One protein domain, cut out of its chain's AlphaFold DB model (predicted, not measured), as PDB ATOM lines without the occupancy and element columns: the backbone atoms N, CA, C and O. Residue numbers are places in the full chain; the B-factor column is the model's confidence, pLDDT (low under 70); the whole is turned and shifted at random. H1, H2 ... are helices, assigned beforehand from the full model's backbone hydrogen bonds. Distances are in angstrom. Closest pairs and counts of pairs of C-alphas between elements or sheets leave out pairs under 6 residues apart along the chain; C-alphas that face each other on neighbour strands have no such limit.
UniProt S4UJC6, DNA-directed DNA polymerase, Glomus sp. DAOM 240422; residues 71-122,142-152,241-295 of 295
ATOM      1  N   PRO A  71     -21.914 -39.534  17.451       94.69
ATOM      2  CA  PRO A  71     -21.960 -40.818  16.751       94.69
ATOM      3  C   PRO A  71     -21.875 -40.645  15.221       94.69
ATOM      4  O   PRO A  71     -22.705 -41.144  14.461       94.69
ATOM      5  N   ILE A  72     -20.881 -39.901  14.735       94.19
ATOM      6  CA  ILE A  72     -20.630 -39.682  13.312       94.19
ATOM      7  C   ILE A  72     -19.206 -40.093  12.958       94.19
ATOM      8  O   ILE A  72     -18.273 -39.853  13.703       94.19
ATOM      9  N   ASN A  73     -19.009 -40.640  11.757       92.25
ATOM     10  CA  ASN A  73     -17.664 -40.737  11.189       92.25
ATOM     11  C   ASN A  73     -17.267 -39.358  10.630       92.25
ATOM     12  O   ASN A  73     -17.908 -38.919   9.651       92.25
ATOM     13  N   PRO A  74     -16.243 -38.691  11.197       89.19
ATOM     14  CA  PRO A  74     -15.906 -37.334  10.820       89.19
ATOM     15  C   PRO A  74     -14.972 -37.276   9.590       89.19
ATOM     16  O   PRO A  74     -14.892 -36.248   8.933       89.19
ATOM     17  N   MET A  75     -14.394 -38.399   9.148       89.31
ATOM     18  CA  MET A  75     -13.695 -38.490   7.851       89.31
ATOM     19  C   MET A  75     -14.651 -38.401   6.653       89.31
ATOM     20  O   MET A  75     -14.232 -38.198   5.518       89.31
ATOM     21  N   LYS A  76     -15.959 -38.562   6.891       88.88
ATOM     22  CA  LYS A  76     -17.013 -38.458   5.869       88.88
ATOM     23  C   LYS A  76     -17.677 -37.075   5.826       88.88
ATOM     24  O   LYS A  76     -18.766 -36.957   5.262       88.88
ATOM     25  N   VAL A  77     -17.111 -36.054   6.472       87.94
ATOM     26  CA  VAL A  77     -17.635 -34.679   6.426       87.94
ATOM     27  C   VAL A  77     -16.579 -33.740   5.853       87.94
ATOM     28  O   VAL A  77     -15.431 -33.757   6.271       87.94
ATOM     29  N   LEU A  78     -16.973 -32.933   4.865       87.69
ATOM     30  CA  LEU A  78     -16.058 -32.064   4.112       87.69
ATOM     31  C   LEU A  78     -16.023 -30.622   4.635       87.69
ATOM     32  O   LEU A  78     -15.190 -29.828   4.216       87.69
ATOM     33  N   SER A  79     -16.965 -30.254   5.504       90.81
ATOM     34  CA  SER A  79     -17.107 -28.891   6.015       90.81
ATOM     35  C   SER A  79     -17.807 -28.875   7.373       90.81
ATOM     36  O   SER A  79     -18.521 -29.821   7.719       90.81
ATOM     37  N   ALA A  80     -17.660 -27.779   8.122       90.38
ATOM     38  CA  ALA A  80     -18.362 -27.589   9.390       90.38
ATOM     39  C   ALA A  80     -19.903 -27.605   9.250       90.38
ATOM     40  O   ALA A  80     -20.542 -28.291  10.048       90.38
ATOM     41  N   PRO A  81     -20.528 -26.985   8.222       91.19
ATOM     42  CA  PRO A  81     -21.963 -27.155   7.963       91.19
ATOM     43  C   PRO A  81     -22.366 -28.606   7.677       91.19
ATOM     44  O   PRO A  81     -23.394 -29.070   8.167       91.19
ATOM     45  N   SER A  82     -21.554 -29.352   6.916       90.50
ATOM     46  CA  SER A  82     -21.807 -30.779   6.668       90.50
ATOM     47  C   SER A  82     -21.707 -31.607   7.951       90.50
ATOM     48  O   SER A  82     -22.518 -32.512   8.145       90.50
ATOM     49  N   ALA A  83     -20.744 -31.292   8.823       93.69
ATOM     50  CA  ALA A  83     -20.593 -31.921  10.129       93.69
ATOM     51  C   ALA A  83     -21.805 -31.639  11.023       93.69
ATOM     52  O   ALA A  83     -22.475 -32.580  11.439       93.69
ATOM     53  N   ALA A  84     -22.146 -30.362  11.224       94.06
ATOM     54  CA  ALA A  84     -23.276 -29.933  12.044       94.06
ATOM     55  C   ALA A  84     -24.596 -30.572  11.590       94.06
ATOM     56  O   ALA A  84     -25.347 -31.103  12.401       94.06
ATOM     57  N   PHE A  85     -24.850 -30.609  10.281       92.62
ATOM     58  CA  PHE A  85     -26.060 -31.224   9.737       92.62
ATOM     59  C   PHE A  85     -26.079 -32.745   9.856       92.62
ATOM     60  O   PHE A  85     -27.128 -33.340  10.093       92.62
ATOM     61  N   LYS A  86     -24.928 -33.405   9.689       94.19
ATOM     62  CA  LYS A  86     -24.830 -34.848   9.911       94.19
ATOM     63  C   LYS A  86     -25.087 -35.185  11.379       94.19
ATOM     64  O   LYS A  86     -25.867 -36.092  11.630       94.19
ATOM     65  N   ILE A  87     -24.512 -34.420  12.307       95.56
ATOM     66  CA  ILE A  87     -24.771 -34.551  13.745       95.56
ATOM     67  C   ILE A  87     -26.260 -34.344  14.027       95.56
ATOM     68  O   ILE A  87     -26.871 -35.208  14.643       95.56
ATOM     69  N   TRP A  88     -26.872 -33.275  13.510       94.44
ATOM     70  CA  TRP A  88     -28.307 -33.025  13.671       94.44
ATOM     71  C   TRP A  88     -29.167 -34.194  13.173       94.44
ATOM     72  O   TRP A  88     -30.029 -34.672  13.903       94.44
ATOM     73  N   ARG A  89     -28.891 -34.736  11.980       92.69
ATOM     74  CA  ARG A  89     -29.635 -35.893  11.450       92.69
ATOM     75  C   ARG A  89     -29.466 -37.169  12.273       92.69
ATOM     76  O   ARG A  89     -30.356 -38.011  12.242       92.69
ATOM     77  N   THR A  90     -28.321 -37.346  12.928       93.31
ATOM     78  CA  THR A  90     -28.013 -38.560  13.695       93.31
ATOM     79  C   THR A  90     -28.441 -38.454  15.158       93.31
ATOM     80  O   THR A  90     -28.802 -39.466  15.742       93.31
ATOM     81  N   VAL A  91     -28.406 -37.255  15.741       93.25
ATOM     82  CA  VAL A  91     -28.652 -37.024  17.172       93.25
ATOM     83  C   VAL A  91     -30.015 -36.381  17.409       93.25
ATOM     84  O   VAL A  91     -30.800 -36.916  18.177       93.25
ATOM     85  N   GLN A  92     -30.324 -35.269  16.735       92.50
ATOM     86  CA  GLN A  92     -31.536 -34.485  17.000       92.50
ATOM     87  C   GLN A  92     -32.769 -35.024  16.272       92.50
ATOM     88  O   GLN A  92     -33.814 -35.236  16.874       92.50
ATOM     89  N   LEU A  93     -32.662 -35.241  14.958       90.50
ATOM     90  CA  LEU A  93     -33.794 -35.632  14.113       90.50
ATOM     91  C   LEU A  93     -34.501 -36.927  14.572       90.50
ATOM     92  O   LEU A  93     -35.719 -36.999  14.419       90.50
ATOM     93  N   PRO A  94     -33.813 -37.952  15.116       89.88
ATOM     94  CA  PRO A  94     -34.495 -39.130  15.652       89.88
ATOM     95  C   PRO A  94     -35.402 -38.835  16.854       89.88
ATOM     96  O   PRO A  94     -36.414 -39.512  16.998       89.88
ATOM     97  N   LEU A  95     -35.085 -37.821  17.670       87.81
ATOM     98  CA  LEU A  95     -35.899 -37.441  18.834       87.81
ATOM     99  C   LEU A  95     -37.292 -36.963  18.394       87.81
ATOM    100  O   LEU A  95     -38.296 -37.395  18.945       87.81
ATOM    101  N   LEU A  96     -37.354 -36.204  17.294       80.94
ATOM    102  CA  LEU A  96     -38.606 -35.713  16.697       80.94
ATOM    103  C   LEU A  96     -39.550 -36.830  16.233       80.94
ATOM    104  O   LEU A  96     -40.772 -36.698  16.268       80.94
ATOM    105  N   LYS A  97     -38.985 -37.944  15.759       69.69
ATOM    106  CA  LYS A  97     -39.772 -39.055  15.206       69.69
ATOM    107  C   LYS A  97     -40.403 -39.926  16.284       69.69
ATOM    108  O   LYS A  97     -41.424 -40.550  16.015       69.69
ATOM    109  N   ASN A  98     -39.788 -39.984  17.462       64.25
ATOM    110  CA  ASN A  98     -40.210 -40.874  18.537       64.25
ATOM    111  C   ASN A  98     -41.331 -40.276  19.397       64.25
ATOM    112  O   ASN A  98     -42.079 -41.039  20.001       64.25
ATOM    113  N   GLU A  99     -41.456 -38.948  19.441       58.22
ATOM    114  CA  GLU A  99     -42.399 -38.270  20.339       58.22
ATOM    115  C   GLU A  99     -43.702 -37.850  19.638       58.22
ATOM    116  O   GLU A  99     -44.769 -37.998  20.227       58.22
ATOM    117  N   GLU A 100     -43.663 -37.404  18.370       58.84
ATOM    118  CA  GLU A 100     -44.825 -36.710  17.775       58.84
ATOM    119  C   GLU A 100     -45.179 -37.094  16.319       58.84
ATOM    120  O   GLU A 100     -46.059 -36.484  15.714       58.84
ATOM    121  N   ASN A 101     -44.527 -38.100  15.707       67.12
ATOM    122  CA  ASN A 101     -44.647 -38.386  14.257       67.12
ATOM    123  C   ASN A 101     -44.371 -37.151  13.363       67.12
ATOM    124  O   ASN A 101     -44.771 -37.087  12.194       67.12
ATOM    125  N   VAL A 102     -43.651 -36.165  13.900       75.50
ATOM    126  CA  VAL A 102     -43.309 -34.921  13.219       75.50
ATOM    127  C   VAL A 102     -42.189 -35.186  12.218       75.50
ATOM    128  O   VAL A 102     -41.149 -35.775  12.520       75.50
ATOM    129  N   SER A 103     -42.408 -34.744  10.982       83.31
ATOM    130  CA  SER A 103     -41.442 -34.879   9.893       83.31
ATOM    131  C   SER A 103     -40.910 -33.516   9.472       83.31
ATOM    132  O   SER A 103     -41.664 -32.579   9.205       83.31
ATOM    133  N   VAL A 104     -39.587 -33.423   9.363       86.56
ATOM    134  CA  VAL A 104     -38.904 -32.281   8.753       86.56
ATOM    135  C   VAL A 104     -38.739 -32.597   7.264       86.56
ATOM    136  O   VAL A 104     -38.211 -33.656   6.919       86.56
ATOM    137  N   TYR A 105     -39.221 -31.711   6.388       86.38
ATOM    138  CA  TYR A 105     -39.255 -31.916   4.934       86.38
ATOM    139  C   TYR A 105     -38.211 -31.065   4.208       86.38
ATOM    140  O   TYR A 105     -37.986 -29.905   4.554       86.38
ATOM    141  N   ASP A 106     -37.590 -31.651   3.183       85.44
ATOM    142  CA  ASP A 106     -36.670 -30.951   2.286       85.44
ATOM    143  C   ASP A 106     -37.465 -30.283   1.157       85.44
ATOM    144  O   ASP A 106     -38.067 -30.968   0.329       85.44
ATOM    145  N   PHE A 107     -37.465 -28.949   1.121       84.75
ATOM    146  CA  PHE A 107     -38.166 -28.162   0.099       84.75
ATOM    147  C   PHE A 107     -37.258 -27.713  -1.047       84.75
ATOM    148  O   PHE A 107     -37.691 -26.943  -1.906       84.75
ATOM    149  N   SER A 108     -36.010 -28.176  -1.102       79.50
ATOM    150  CA  SER A 108     -35.053 -27.748  -2.128       79.50
ATOM    151  C   SER A 108     -35.597 -27.818  -3.543       79.50
ATOM    152  O   SER A 108     -36.046 -28.871  -3.992       79.50
ATOM    153  N   ASN A 109     -35.406 -26.733  -4.295       81.19
ATOM    154  CA  ASN A 109     -35.778 -26.641  -5.710       81.19
ATOM    155  C   ASN A 109     -37.287 -26.811  -5.966       81.19
ATOM    156  O   ASN A 109     -37.683 -27.180  -7.069       81.19
ATOM    157  N   THR A 110     -38.125 -26.538  -4.964       87.31
ATOM    158  CA  THR A 110     -39.586 -26.500  -5.108       87.31
ATOM    159  C   THR A 110     -40.091 -25.056  -5.155       87.31
ATOM    160  O   THR A 110     -39.404 -24.125  -4.729       87.31
ATOM    161  N   GLU A 111     -41.323 -24.852  -5.626       88.88
ATOM    162  CA  GLU A 111     -41.987 -23.539  -5.548       88.88
ATOM    163  C   GLU A 111     -42.202 -23.083  -4.096       88.88
ATOM    164  O   GLU A 111     -42.168 -21.889  -3.808       88.88
ATOM    165  N   VAL A 112     -42.331 -24.038  -3.168       88.69
ATOM    166  CA  VAL A 112     -42.420 -23.779  -1.727       88.69
ATOM    167  C   VAL A 112     -41.140 -23.108  -1.216       88.69
ATOM    168  O   VAL A 112     -41.217 -22.119  -0.486       88.69
ATOM    169  N   ASP A 113     -39.964 -23.578  -1.650       88.06
ATOM    170  CA  ASP A 113     -38.693 -22.926  -1.314       88.06
ATOM    171  C   ASP A 113     -38.605 -21.519  -1.894       88.06
ATOM    172  O   ASP A 113     -38.297 -20.579  -1.163       88.06
ATOM    173  N   LYS A 114     -38.926 -21.344  -3.181       88.88
ATOM    174  CA  LYS A 114     -38.890 -20.021  -3.824       88.88
ATOM    175  C   LYS A 114     -39.765 -19.011  -3.083       88.88
ATOM    176  O   LYS A 114     -39.316 -17.890  -2.846       88.88
ATOM    177  N   LEU A 115     -40.967 -19.425  -2.683       91.38
ATOM    178  CA  LEU A 115     -41.906 -18.610  -1.924       91.38
ATOM    179  C   LEU A 115     -41.328 -18.205  -0.563       91.38
ATOM    180  O   LEU A 115     -41.139 -17.016  -0.308       91.38
ATOM    181  N   PHE A 116     -41.010 -19.163   0.311       91.88
ATOM    182  CA  PHE A 116     -40.578 -18.835   1.672       91.88
ATOM    183  C   PHE A 116     -39.184 -18.197   1.711       91.88
ATOM    184  O   PHE A 116     -38.884 -17.407   2.607       91.88
ATOM    185  N   ARG A 117     -38.339 -18.412   0.698       88.88
ATOM    186  CA  ARG A 117     -37.032 -17.746   0.571       88.88
ATOM    187  C   ARG A 117     -37.143 -16.229   0.391       88.88
ATOM    188  O   ARG A 117     -36.176 -15.511   0.678       88.88
ATOM    189  N   THR A 118     -38.299 -15.715  -0.034       88.94
ATOM    190  CA  THR A 118     -38.556 -14.264  -0.054       88.94
ATOM    191  C   THR A 118     -38.562 -13.660   1.353       88.94
ATOM    192  O   THR A 118     -38.054 -12.554   1.530       88.94
ATOM    193  N   SER A 119     -39.020 -14.421   2.353       90.69
ATOM    194  CA  SER A 119     -39.039 -14.030   3.771       90.69
ATOM    195  C   SER A 119     -37.713 -14.287   4.503       90.69
ATOM    196  O   SER A 119     -37.418 -13.643   5.511       90.69
ATOM    197  N   TYR A 120     -36.863 -15.179   3.975       89.62
ATOM    198  CA  TYR A 120     -35.556 -15.494   4.560       89.62
ATOM    199  C   TYR A 120     -34.585 -14.315   4.447       89.62
ATOM    200  O   TYR A 120     -34.002 -14.069   3.386       89.62
ATOM    201  N   CYS A 121     -34.400 -13.588   5.545       88.38
ATOM    202  CA  CYS A 121     -33.553 -12.402   5.620       88.38
ATOM    203  C   CYS A 121     -32.363 -12.630   6.556       88.38
ATOM    204  O   CYS A 121     -32.486 -13.342   7.549       88.38
ATOM    205  N   GLY A 122     -31.223 -12.008   6.240       84.00
ATOM    206  CA  GLY A 122     -30.056 -11.996   7.122       84.00
ATOM    207  C   GLY A 122     -30.224 -11.039   8.306       84.00
ATOM    208  O   GLY A 122     -31.316 -10.532   8.563       84.00
ATOM    209  N   ASN A 142     -25.497 -13.342  23.374       86.31
ATOM    210  CA  ASN A 142     -24.779 -14.605  23.459       86.31
ATOM    211  C   ASN A 142     -25.435 -15.662  22.566       86.31
ATOM    212  O   ASN A 142     -26.450 -16.240  22.934       86.31
ATOM    213  N   SER A 143     -24.810 -15.965  21.426       88.19
ATOM    214  CA  SER A 143     -25.268 -17.019  20.514       88.19
ATOM    215  C   SER A 143     -26.703 -16.794  19.999       88.19
ATOM    216  O   SER A 143     -27.511 -17.715  20.030       88.19
ATOM    217  N   LEU A 144     -26.986 -15.597  19.460       90.62
ATOM    218  CA  LEU A 144     -28.308 -15.192  18.946       90.62
ATOM    219  C   LEU A 144     -29.032 -16.274  18.121       90.62
ATOM    220  O   LEU A 144     -30.121 -16.699  18.497       90.62
ATOM    221  N   TYR A 145     -28.427 -16.746  17.020       89.88
ATOM    222  CA  TYR A 145     -29.063 -17.755  16.161       89.88
ATOM    223  C   TYR A 145     -29.312 -19.081  16.898       89.88
ATOM    224  O   TYR A 145     -30.443 -19.550  16.861       89.88
ATOM    225  N   PRO A 146     -28.338 -19.679  17.614       91.19
ATOM    226  CA  PRO A 146     -28.610 -20.843  18.462       91.19
ATOM    227  C   PRO A 146     -29.758 -20.642  19.459       91.19
ATOM    228  O   PRO A 146     -30.629 -21.497  19.557       91.19
ATOM    229  N   THR A 147     -29.823 -19.498  20.147       90.69
ATOM    230  CA  THR A 147     -30.923 -19.201  21.078       90.69
ATOM    231  C   THR A 147     -32.275 -19.174  20.375       90.69
ATOM    232  O   THR A 147     -33.250 -19.716  20.891       90.69
ATOM    233  N   ALA A 148     -32.347 -18.571  19.190       90.12
ATOM    234  CA  ALA A 148     -33.568 -18.576  18.401       90.12
ATOM    235  C   ALA A 148     -33.875 -19.977  17.829       90.12
ATOM    236  O   ALA A 148     -35.044 -20.338  17.774       90.12
ATOM    237  N   MET A 149     -32.869 -20.810  17.516       90.19
ATOM    238  CA  MET A 149     -33.044 -22.215  17.101       90.19
ATOM    239  C   MET A 149     -33.708 -23.094  18.167       90.19
ATOM    240  O   MET A 149     -34.411 -24.036  17.810       90.19
ATOM    241  N   SER A 150     -33.513 -22.782  19.448       90.19
ATOM    242  CA  SER A 150     -34.148 -23.489  20.569       90.19
ATOM    243  C   SER A 150     -35.601 -23.068  20.832       90.19
ATOM    244  O   SER A 150     -36.229 -23.585  21.756       90.19
ATOM    245  N   ARG A 151     -36.148 -22.114  20.065       90.44
ATOM    246  CA  ARG A 151     -37.571 -21.744  20.126       90.44
ATOM    247  C   ARG A 151     -38.415 -22.689  19.271       90.44
ATOM    248  O   ARG A 151     -37.898 -23.473  18.485       90.44
ATOM    249  N   THR A 152     -39.735 -22.592  19.407       91.44
ATOM    250  CA  THR A 152     -40.687 -23.331  18.569       91.44
ATOM    251  C   THR A 152     -40.500 -23.006  17.090       91.44
ATOM    252  O   THR A 152     -40.556 -21.841  16.696       91.44
ATOM    253  N   ASN A 241     -38.566 -29.070  19.901       87.25
ATOM    254  CA  ASN A 241     -37.423 -29.970  19.903       87.25
ATOM    255  C   ASN A 241     -36.793 -30.115  18.512       87.25
ATOM    256  O   ASN A 241     -36.048 -31.060  18.260       87.25
ATOM    257  N   THR A 242     -37.017 -29.174  17.583       91.12
ATOM    258  CA  THR A 242     -36.414 -29.275  16.238       91.12
ATOM    259  C   THR A 242     -34.886 -29.179  16.302       91.12
ATOM    260  O   THR A 242     -34.186 -29.860  15.549       91.12
ATOM    261  N   PHE A 243     -34.357 -28.372  17.227       92.75
ATOM    262  CA  PHE A 243     -32.914 -28.173  17.436       92.75
ATOM    263  C   PHE A 243     -32.492 -28.162  18.902       92.75
ATOM    264  O   PHE A 243     -31.294 -28.217  19.173       92.75
ATOM    265  N   LYS A 244     -33.458 -28.050  19.821       92.06
ATOM    266  CA  LYS A 244     -33.238 -27.676  21.217       92.06
ATOM    267  C   LYS A 244     -32.175 -28.532  21.909       92.06
ATOM    268  O   LYS A 244     -31.147 -27.983  22.284       92.06
ATOM    269  N   GLU A 245     -32.369 -29.847  21.975       93.56
ATOM    270  CA  GLU A 245     -31.471 -30.773  22.690       93.56
ATOM    271  C   GLU A 245     -30.015 -30.699  22.192       93.56
ATOM    272  O   GLU A 245     -29.063 -30.642  22.967       93.56
ATOM    273  N   LEU A 246     -29.808 -30.641  20.875       95.12
ATOM    274  CA  LEU A 246     -28.475 -30.541  20.288       95.12
ATOM    275  C   LEU A 246     -27.849 -29.160  20.511       95.12
ATOM    276  O   LEU A 246     -26.639 -29.072  20.721       95.12
ATOM    277  N   ILE A 247     -28.636 -28.084  20.445       95.31
ATOM    278  CA  ILE A 247     -28.145 -26.735  20.746       95.31
ATOM    279  C   ILE A 247     -27.778 -26.614  22.226       95.31
ATOM    280  O   ILE A 247     -26.728 -26.047  22.525       95.31
ATOM    281  N   GLU A 248     -28.579 -27.176  23.129       94.94
ATOM    282  CA  GLU A 248     -28.300 -27.228  24.568       94.94
ATOM    283  C   GLU A 248     -27.016 -28.019  24.835       94.94
ATOM    284  O   GLU A 248     -26.069 -27.448  25.377       94.94
ATOM    285  N   LYS A 249     -26.883 -29.239  24.286       95.50
ATOM    286  CA  LYS A 249     -25.640 -30.030  24.369       95.50
ATOM    287  C   LYS A 249     -24.411 -29.249  23.888       95.50
ATOM    288  O   LYS A 249     -23.368 -29.245  24.540       95.50
ATOM    289  N   LEU A 250     -24.496 -28.596  22.725       96.12
ATOM    290  CA  LEU A 250     -23.379 -27.812  22.185       96.12
ATOM    291  C   LEU A 250     -23.089 -26.558  23.022       96.12
ATOM    292  O   LEU A 250     -21.936 -26.133  23.121       96.12
ATOM    293  N   ASN A 251     -24.106 -25.934  23.609       95.81
ATOM    294  CA  ASN A 251     -23.916 -24.782  24.474       95.81
ATOM    295  C   ASN A 251     -23.244 -25.176  25.798       95.81
ATOM    296  O   ASN A 251     -22.325 -24.474  26.221       95.81
ATOM    297  N   ASP A 252     -23.620 -26.311  26.379       96.25
ATOM    298  CA  ASP A 252     -22.998 -26.857  27.587       96.25
ATOM    299  C   ASP A 252     -21.532 -27.207  27.332       96.25
ATOM    300  O   ASP A 252     -20.647 -26.713  28.031       96.25
ATOM    301  N   MET A 253     -21.249 -27.904  26.226       96.00
ATOM    302  CA  MET A 253     -19.884 -28.177  25.761       96.00
ATOM    303  C   MET A 253     -19.057 -26.887  25.598       96.00
ATOM    304  O   MET A 253     -17.876 -26.839  25.943       96.00
ATOM    305  N   LYS A 254     -19.661 -25.802  25.085       96.19
ATOM    306  CA  LYS A 254     -18.999 -24.489  24.955       96.19
ATOM    307  C   LYS A 254     -18.682 -23.877  26.325       96.19
ATOM    308  O   LYS A 254     -17.606 -23.292  26.477       96.19
ATOM    309  N   ILE A 255     -19.612 -23.948  27.278       95.94
ATOM    310  CA  ILE A 255     -19.466 -23.374  28.625       95.94
ATOM    311  C   ILE A 255     -18.421 -24.155  29.422       95.94
ATOM    312  O   ILE A 255     -17.497 -23.550  29.963       95.94
ATOM    313  N   GLU A 256     -18.504 -25.481  29.432       96.75
ATOM    314  CA  GLU A 256     -17.544 -26.345  30.116       96.75
ATOM    315  C   GLU A 256     -16.125 -26.134  29.574       96.75
ATOM    316  O   GLU A 256     -15.187 -25.888  30.335       96.75
ATOM    317  N   ALA A 257     -15.966 -26.108  28.249       95.31
ATOM    318  CA  ALA A 257     -14.674 -25.843  27.628       95.31
ATOM    319  C   ALA A 257     -14.121 -24.446  27.968       95.31
ATOM    320  O   ALA A 257     -12.908 -24.272  28.082       95.31
ATOM    321  N   GLN A 258     -14.983 -23.437  28.144       95.44
ATOM    322  CA  GLN A 258     -14.567 -22.109  28.603       95.44
ATOM    323  C   GLN A 258     -14.043 -22.162  30.048       95.44
ATOM    324  O   GLN A 258     -12.980 -21.601  30.317       95.44
ATOM    325  N   LEU A 259     -14.755 -22.840  30.953       96.81
ATOM    326  CA  LEU A 259     -14.361 -22.995  32.360       96.81
ATOM    327  C   LEU A 259     -13.039 -23.765  32.491       96.81
ATOM    328  O   LEU A 259     -12.144 -23.350  33.228       96.81
ATOM    329  N   ASN A 260     -12.872 -24.814  31.685       96.38
ATOM    330  CA  ASN A 260     -11.687 -25.670  31.668       96.38
ATOM    331  C   ASN A 260     -10.525 -25.112  30.823       96.38
ATOM    332  O   ASN A 260      -9.516 -25.792  30.641       96.38
ATOM    333  N   LYS A 261     -10.639 -23.883  30.292       95.50
ATOM    334  CA  LYS A 261      -9.624 -23.229  29.437       95.50
ATOM    335  C   LYS A 261      -9.222 -24.071  28.216       95.50
ATOM    336  O   LYS A 261      -8.053 -24.133  27.841       95.50
ATOM    337  N   GLN A 262     -10.202 -24.692  27.562       92.06
ATOM    338  CA  GLN A 262     -10.056 -25.517  26.362       92.06
ATOM    339  C   GLN A 262     -10.569 -24.761  25.115       92.06
ATOM    340  O   GLN A 262     -11.663 -25.040  24.611       92.06
ATOM    341  N   PRO A 263      -9.800 -23.794  24.568       90.69
ATOM    342  CA  PRO A 263     -10.275 -22.901  23.507       90.69
ATOM    343  C   PRO A 263     -10.683 -23.643  22.229       90.69
ATOM    344  O   PRO A 263     -11.629 -23.230  21.559       90.69
ATOM    345  N   THR A 264     -10.020 -24.755  21.902       88.31
ATOM    346  CA  THR A 264     -10.338 -25.554  20.712       88.31
ATOM    347  C   THR A 264     -11.734 -26.163  20.796       88.31
ATOM    348  O   THR A 264     -12.526 -25.980  19.877       88.31
ATOM    349  N   ILE A 265     -12.071 -26.820  21.910       92.06
ATOM    350  CA  ILE A 265     -13.377 -27.468  22.119       92.06
ATOM    351  C   ILE A 265     -14.488 -26.416  22.121       92.06
ATOM    352  O   ILE A 265     -15.480 -26.548  21.405       92.06
ATOM    353  N   ARG A 266     -14.265 -25.297  22.820       94.81
ATOM    354  CA  ARG A 266     -15.176 -24.149  22.805       94.81
ATOM    355  C   ARG A 266     -15.437 -23.638  21.386       94.81
ATOM    356  O   ARG A 266     -16.580 -23.350  21.026       94.81
ATOM    357  N   ASN A 267     -14.382 -23.493  20.584       93.75
ATOM    358  CA  ASN A 267     -14.496 -23.010  19.213       93.75
ATOM    359  C   ASN A 267     -15.200 -24.027  18.309       93.75
ATOM    360  O   ASN A 267     -15.988 -23.604  17.468       93.75
ATOM    361  N   ILE A 268     -14.993 -25.332  18.513       93.62
ATOM    362  CA  ILE A 268     -15.727 -26.400  17.816       93.62
ATOM    363  C   ILE A 268     -17.218 -26.304  18.125       93.62
ATOM    364  O   ILE A 268     -18.022 -26.217  17.201       93.62
ATOM    365  N   ALA A 269     -17.588 -26.243  19.404       94.94
ATOM    366  CA  ALA A 269     -18.979 -26.137  19.826       94.94
ATOM    367  C   ALA A 269     -19.658 -24.891  19.228       94.94
ATOM    368  O   ALA A 269     -20.719 -24.979  18.604       94.94
ATOM    369  N   LYS A 270     -18.994 -23.728  19.317       94.44
ATOM    370  CA  LYS A 270     -19.459 -22.477  18.693       94.44
ATOM    371  C   LYS A 270     -19.595 -22.604  17.172       94.44
ATOM    372  O   LYS A 270     -20.581 -22.131  16.605       94.44
ATOM    373  N   LEU A 271     -18.618 -23.222  16.511       94.06
ATOM    374  CA  LEU A 271     -18.611 -23.415  15.065       94.06
ATOM    375  C   LEU A 271     -19.764 -24.316  14.617       94.06
ATOM    376  O   LEU A 271     -20.441 -23.968  13.652       94.06
ATOM    377  N   LEU A 272     -20.009 -25.432  15.307       94.56
ATOM    378  CA  LEU A 272     -21.100 -26.357  14.994       94.56
ATOM    379  C   LEU A 272     -22.466 -25.686  15.152       94.56
ATOM    380  O   LEU A 272     -23.281 -25.775  14.236       94.56
ATOM    381  N   MET A 273     -22.678 -24.947  16.245       93.06
ATOM    382  CA  MET A 273     -23.904 -24.175  16.471       93.06
ATOM    383  C   MET A 273     -24.177 -23.174  15.338       93.06
ATOM    384  O   MET A 273     -25.241 -23.197  14.723       93.06
ATOM    385  N   ASN A 274     -23.192 -22.336  15.000       90.50
ATOM    386  CA  ASN A 274     -23.348 -21.322  13.953       90.50
ATOM    387  C   ASN A 274     -23.488 -21.937  12.549       90.50
ATOM    388  O   ASN A 274     -24.233 -21.428  11.710       90.50
ATOM    389  N   SER A 275     -22.774 -23.033  12.283       90.88
ATOM    390  CA  SER A 275     -22.801 -23.714  10.982       90.88
ATOM    391  C   SER A 275     -24.114 -24.456  10.738       90.88
ATOM    392  O   SER A 275     -24.496 -24.642   9.581       90.88
ATOM    393  N   MET A 276     -24.801 -24.876  11.805       89.25
ATOM    394  CA  MET A 276     -26.084 -25.568  11.710       89.25
ATOM    395  C   MET A 276     -27.144 -24.658  11.100       89.25
ATOM    396  O   MET A 276     -27.673 -25.000  10.048       89.25
ATOM    397  N   TYR A 277     -27.367 -23.470  11.675       84.69
ATOM    398  CA  TYR A 277     -28.263 -22.459  11.101       84.69
ATOM    399  C   TYR A 277     -27.933 -22.190   9.629       84.69
ATOM    400  O   TYR A 277     -28.795 -22.308   8.756       84.69
ATOM    401  N   GLY A 278     -26.653 -21.914   9.345       80.69
ATOM    402  CA  GLY A 278     -26.190 -21.610   7.996       80.69
ATOM    403  C   GLY A 278     -26.590 -22.681   6.986       80.69
ATOM    404  O   GLY A 278     -27.037 -22.333   5.898       80.69
ATOM    405  N   ARG A 279     -26.509 -23.969   7.354       86.00
ATOM    406  CA  ARG A 279     -26.878 -25.086   6.474       86.00
ATOM    407  C   ARG A 279     -28.351 -25.071   6.063       86.00
ATOM    408  O   ARG A 279     -28.632 -25.339   4.898       86.00
ATOM    409  N   PHE A 280     -29.263 -24.774   6.987       83.38
ATOM    410  CA  PHE A 280     -30.708 -24.717   6.721       83.38
ATOM    411  C   PHE A 280     -31.108 -23.471   5.914       83.38
ATOM    412  O   PHE A 280     -32.172 -23.440   5.311       83.38
ATOM    413  N   GLY A 281     -30.237 -22.462   5.845       78.44
ATOM    414  CA  GLY A 281     -30.434 -21.254   5.042       78.44
ATOM    415  C   GLY A 281     -29.671 -21.209   3.712       78.44
ATOM    416  O   GLY A 281     -29.773 -20.213   2.991       78.44
ATOM    417  N   MET A 282     -28.879 -22.234   3.369       77.31
ATOM    418  CA  MET A 282     -28.020 -22.208   2.175       77.31
ATOM    419  C   MET A 282     -28.839 -22.059   0.884       77.31
ATOM    420  O   MET A 282     -29.780 -22.801   0.623       77.31
ATOM    421  N   GLN A 283     -28.448 -21.128   0.013       68.31
ATOM    422  CA  GLN A 283     -28.934 -21.128  -1.366       68.31
ATOM    423  C   GLN A 283     -28.150 -22.187  -2.140       68.31
ATOM    424  O   GLN A 283     -26.995 -21.978  -2.509       68.31
ATOM    425  N   MET A 284     -28.756 -23.354  -2.333       59.22
ATOM    426  CA  MET A 284     -28.136 -24.449  -3.068       59.22
ATOM    427  C   MET A 284     -28.588 -24.419  -4.533       59.22
ATOM    428  O   MET A 284     -29.787 -24.482  -4.788       59.22
ATOM    429  N   PRO A 285     -27.662 -24.446  -5.506       53.00
ATOM    430  CA  PRO A 285     -27.978 -24.861  -6.873       53.00
ATOM    431  C   PRO A 285     -28.389 -26.347  -6.971       53.00
ATOM    432  O   PRO A 285     -28.884 -26.774  -8.007       53.00
ATOM    433  N   LEU A 286     -28.167 -27.155  -5.917       39.62
ATOM    434  CA  LEU A 286     -28.399 -28.607  -5.889       39.62
ATOM    435  C   LEU A 286     -28.882 -29.115  -4.510       39.62
ATOM    436  O   LEU A 286     -28.199 -28.961  -3.510       39.62
ATOM    437  N   LYS A 287     -30.058 -29.755  -4.501       39.06
ATOM    438  CA  LYS A 287     -30.698 -30.625  -3.479       39.06
ATOM    439  C   LYS A 287     -30.080 -30.662  -2.058       39.06
ATOM    440  O   LYS A 287     -29.183 -31.469  -1.824       39.06
ATOM    441  N   LEU A 288     -30.588 -29.842  -1.126       32.59
ATOM    442  CA  LEU A 288     -30.889 -30.149   0.296       32.59
ATOM    443  C   LEU A 288     -31.084 -28.851   1.106       32.59
ATOM    444  O   LEU A 288     -30.121 -28.113   1.318       32.59
ATOM    445  N   LEU A 289     -32.306 -28.611   1.592       39.94
ATOM    446  CA  LEU A 289     -32.718 -27.450   2.370       39.94
ATOM    447  C   LEU A 289     -33.978 -27.780   3.160       39.94
ATOM    448  O   LEU A 289     -35.043 -28.061   2.615       39.94
ATOM    449  N   PHE A 290     -33.848 -27.643   4.464       41.25
ATOM    450  CA  PHE A 290     -34.947 -27.671   5.407       41.25
ATOM    451  C   PHE A 290     -35.167 -26.233   5.871       41.25
ATOM    452  O   PHE A 290     -34.195 -25.516   6.108       41.25
ATOM    453  N   PHE A 291     -36.418 -25.786   5.950       37.09
ATOM    454  CA  PHE A 291     -36.715 -24.396   6.285       37.09
ATOM    455  C   PHE A 291     -36.489 -24.100   7.767       37.09
ATOM    456  O   PHE A 291     -36.954 -24.828   8.637       37.09
ATOM    457  N   LEU A 292     -35.808 -22.986   8.025       36.72
ATOM    458  CA  LEU A 292     -35.682 -22.343   9.326       36.72
ATOM    459  C   LEU A 292     -35.680 -20.828   9.101       36.72
ATOM    460  O   LEU A 292     -34.777 -20.299   8.449       36.72
ATOM    461  N   LEU A 293     -36.667 -20.123   9.650       34.25
ATOM    462  CA  LEU A 293     -36.516 -18.703   9.950       34.25
ATOM    463  C   LEU A 293     -36.114 -18.601  11.413       34.25
ATOM    464  O   LEU A 293     -36.886 -18.937  12.303       34.25
ATOM    465  N   VAL A 294     -34.877 -18.175  11.636       31.39
ATOM    466  CA  VAL A 294     -34.317 -17.931  12.960       31.39
ATOM    467  C   VAL A 294     -34.002 -16.443  13.005       31.39
ATOM    468  O   VAL A 294     -32.994 -16.018  12.439       31.39
ATOM    469  N   LYS A 295     -34.886 -15.659  13.619       35.88
ATOM    470  CA  LYS A 295     -34.615 -14.286  14.051       35.88
ATOM    471  C   LYS A 295     -35.115 -14.100  15.475       35.88
ATOM    472  O   LYS A 295     -36.209 -14.624  15.786       35.88
TER     473      LYS A 295
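This is residues 71 to 122, 142 to 152 and 241 to 295 of the 295 residues of the protein "DNA-directed DNA polymerase" of Glomus sp. DAOM 240422 (UniProt S4UJC6). A helical hairpin, H4 and H5, is crossed on one side by the long, kinked H1, while the small H3 packs on its other side. H2 lies off toward one end, touching no helix, and residues 281 to 295 make a tail with no named element. The printed part has 118 residues with five named helices, in the order H1 to H5, and no named strand: class all helix, packing mostly crossed. It is compact, with a radius of gyration of the C-alphas of 14.8 A, and spans 48 by 31 by 31 A.

H1, residues 80 to 100, has a kink of 31 degrees near residue 88. Its residues 80 to 85 alone touch H5, residues 263 to 280; the closest C-alphas, of Pro 81 and Ser 275, are 4.7 A apart. Its residues 88 to 92 alone touch H4, residues 244 to 259, at a steep tilt of 50 degrees, closest at C-alphas 92 and 246, 6.0 A. H2, residues 111 to 117, is apart from the other helices. H3, residues 144 to 149, touches H5, closest at C-alphas 146 and 273, 6.1 A. H4 and H5 form a hairpin at a shallow tilt of 24 degrees, closest at C-alphas 254 and 266, 4.4 A. Every O i to N i+4 pair is within hydrogen-bond range in H2, H3 and H4, against 10 of 17 in H1 and 13 of 14 in H5.

H1 measures 29.2 A from C-alpha 80 at (-18.362, -27.589, 9.390), H4 22.4 A, and H5 26.5 A to C-alpha 280 at (-30.708, -24.717, 6.721).

The C-alphas of Glu 111 and Asn 260 are farthest apart, 48.0 A. Cuts leave gaps of 17.4 A between C-alphas 122 and 142 and 7.5 A between 152 and 241. Residues 97 to 101 and 283 to 295 have pLDDT under 70.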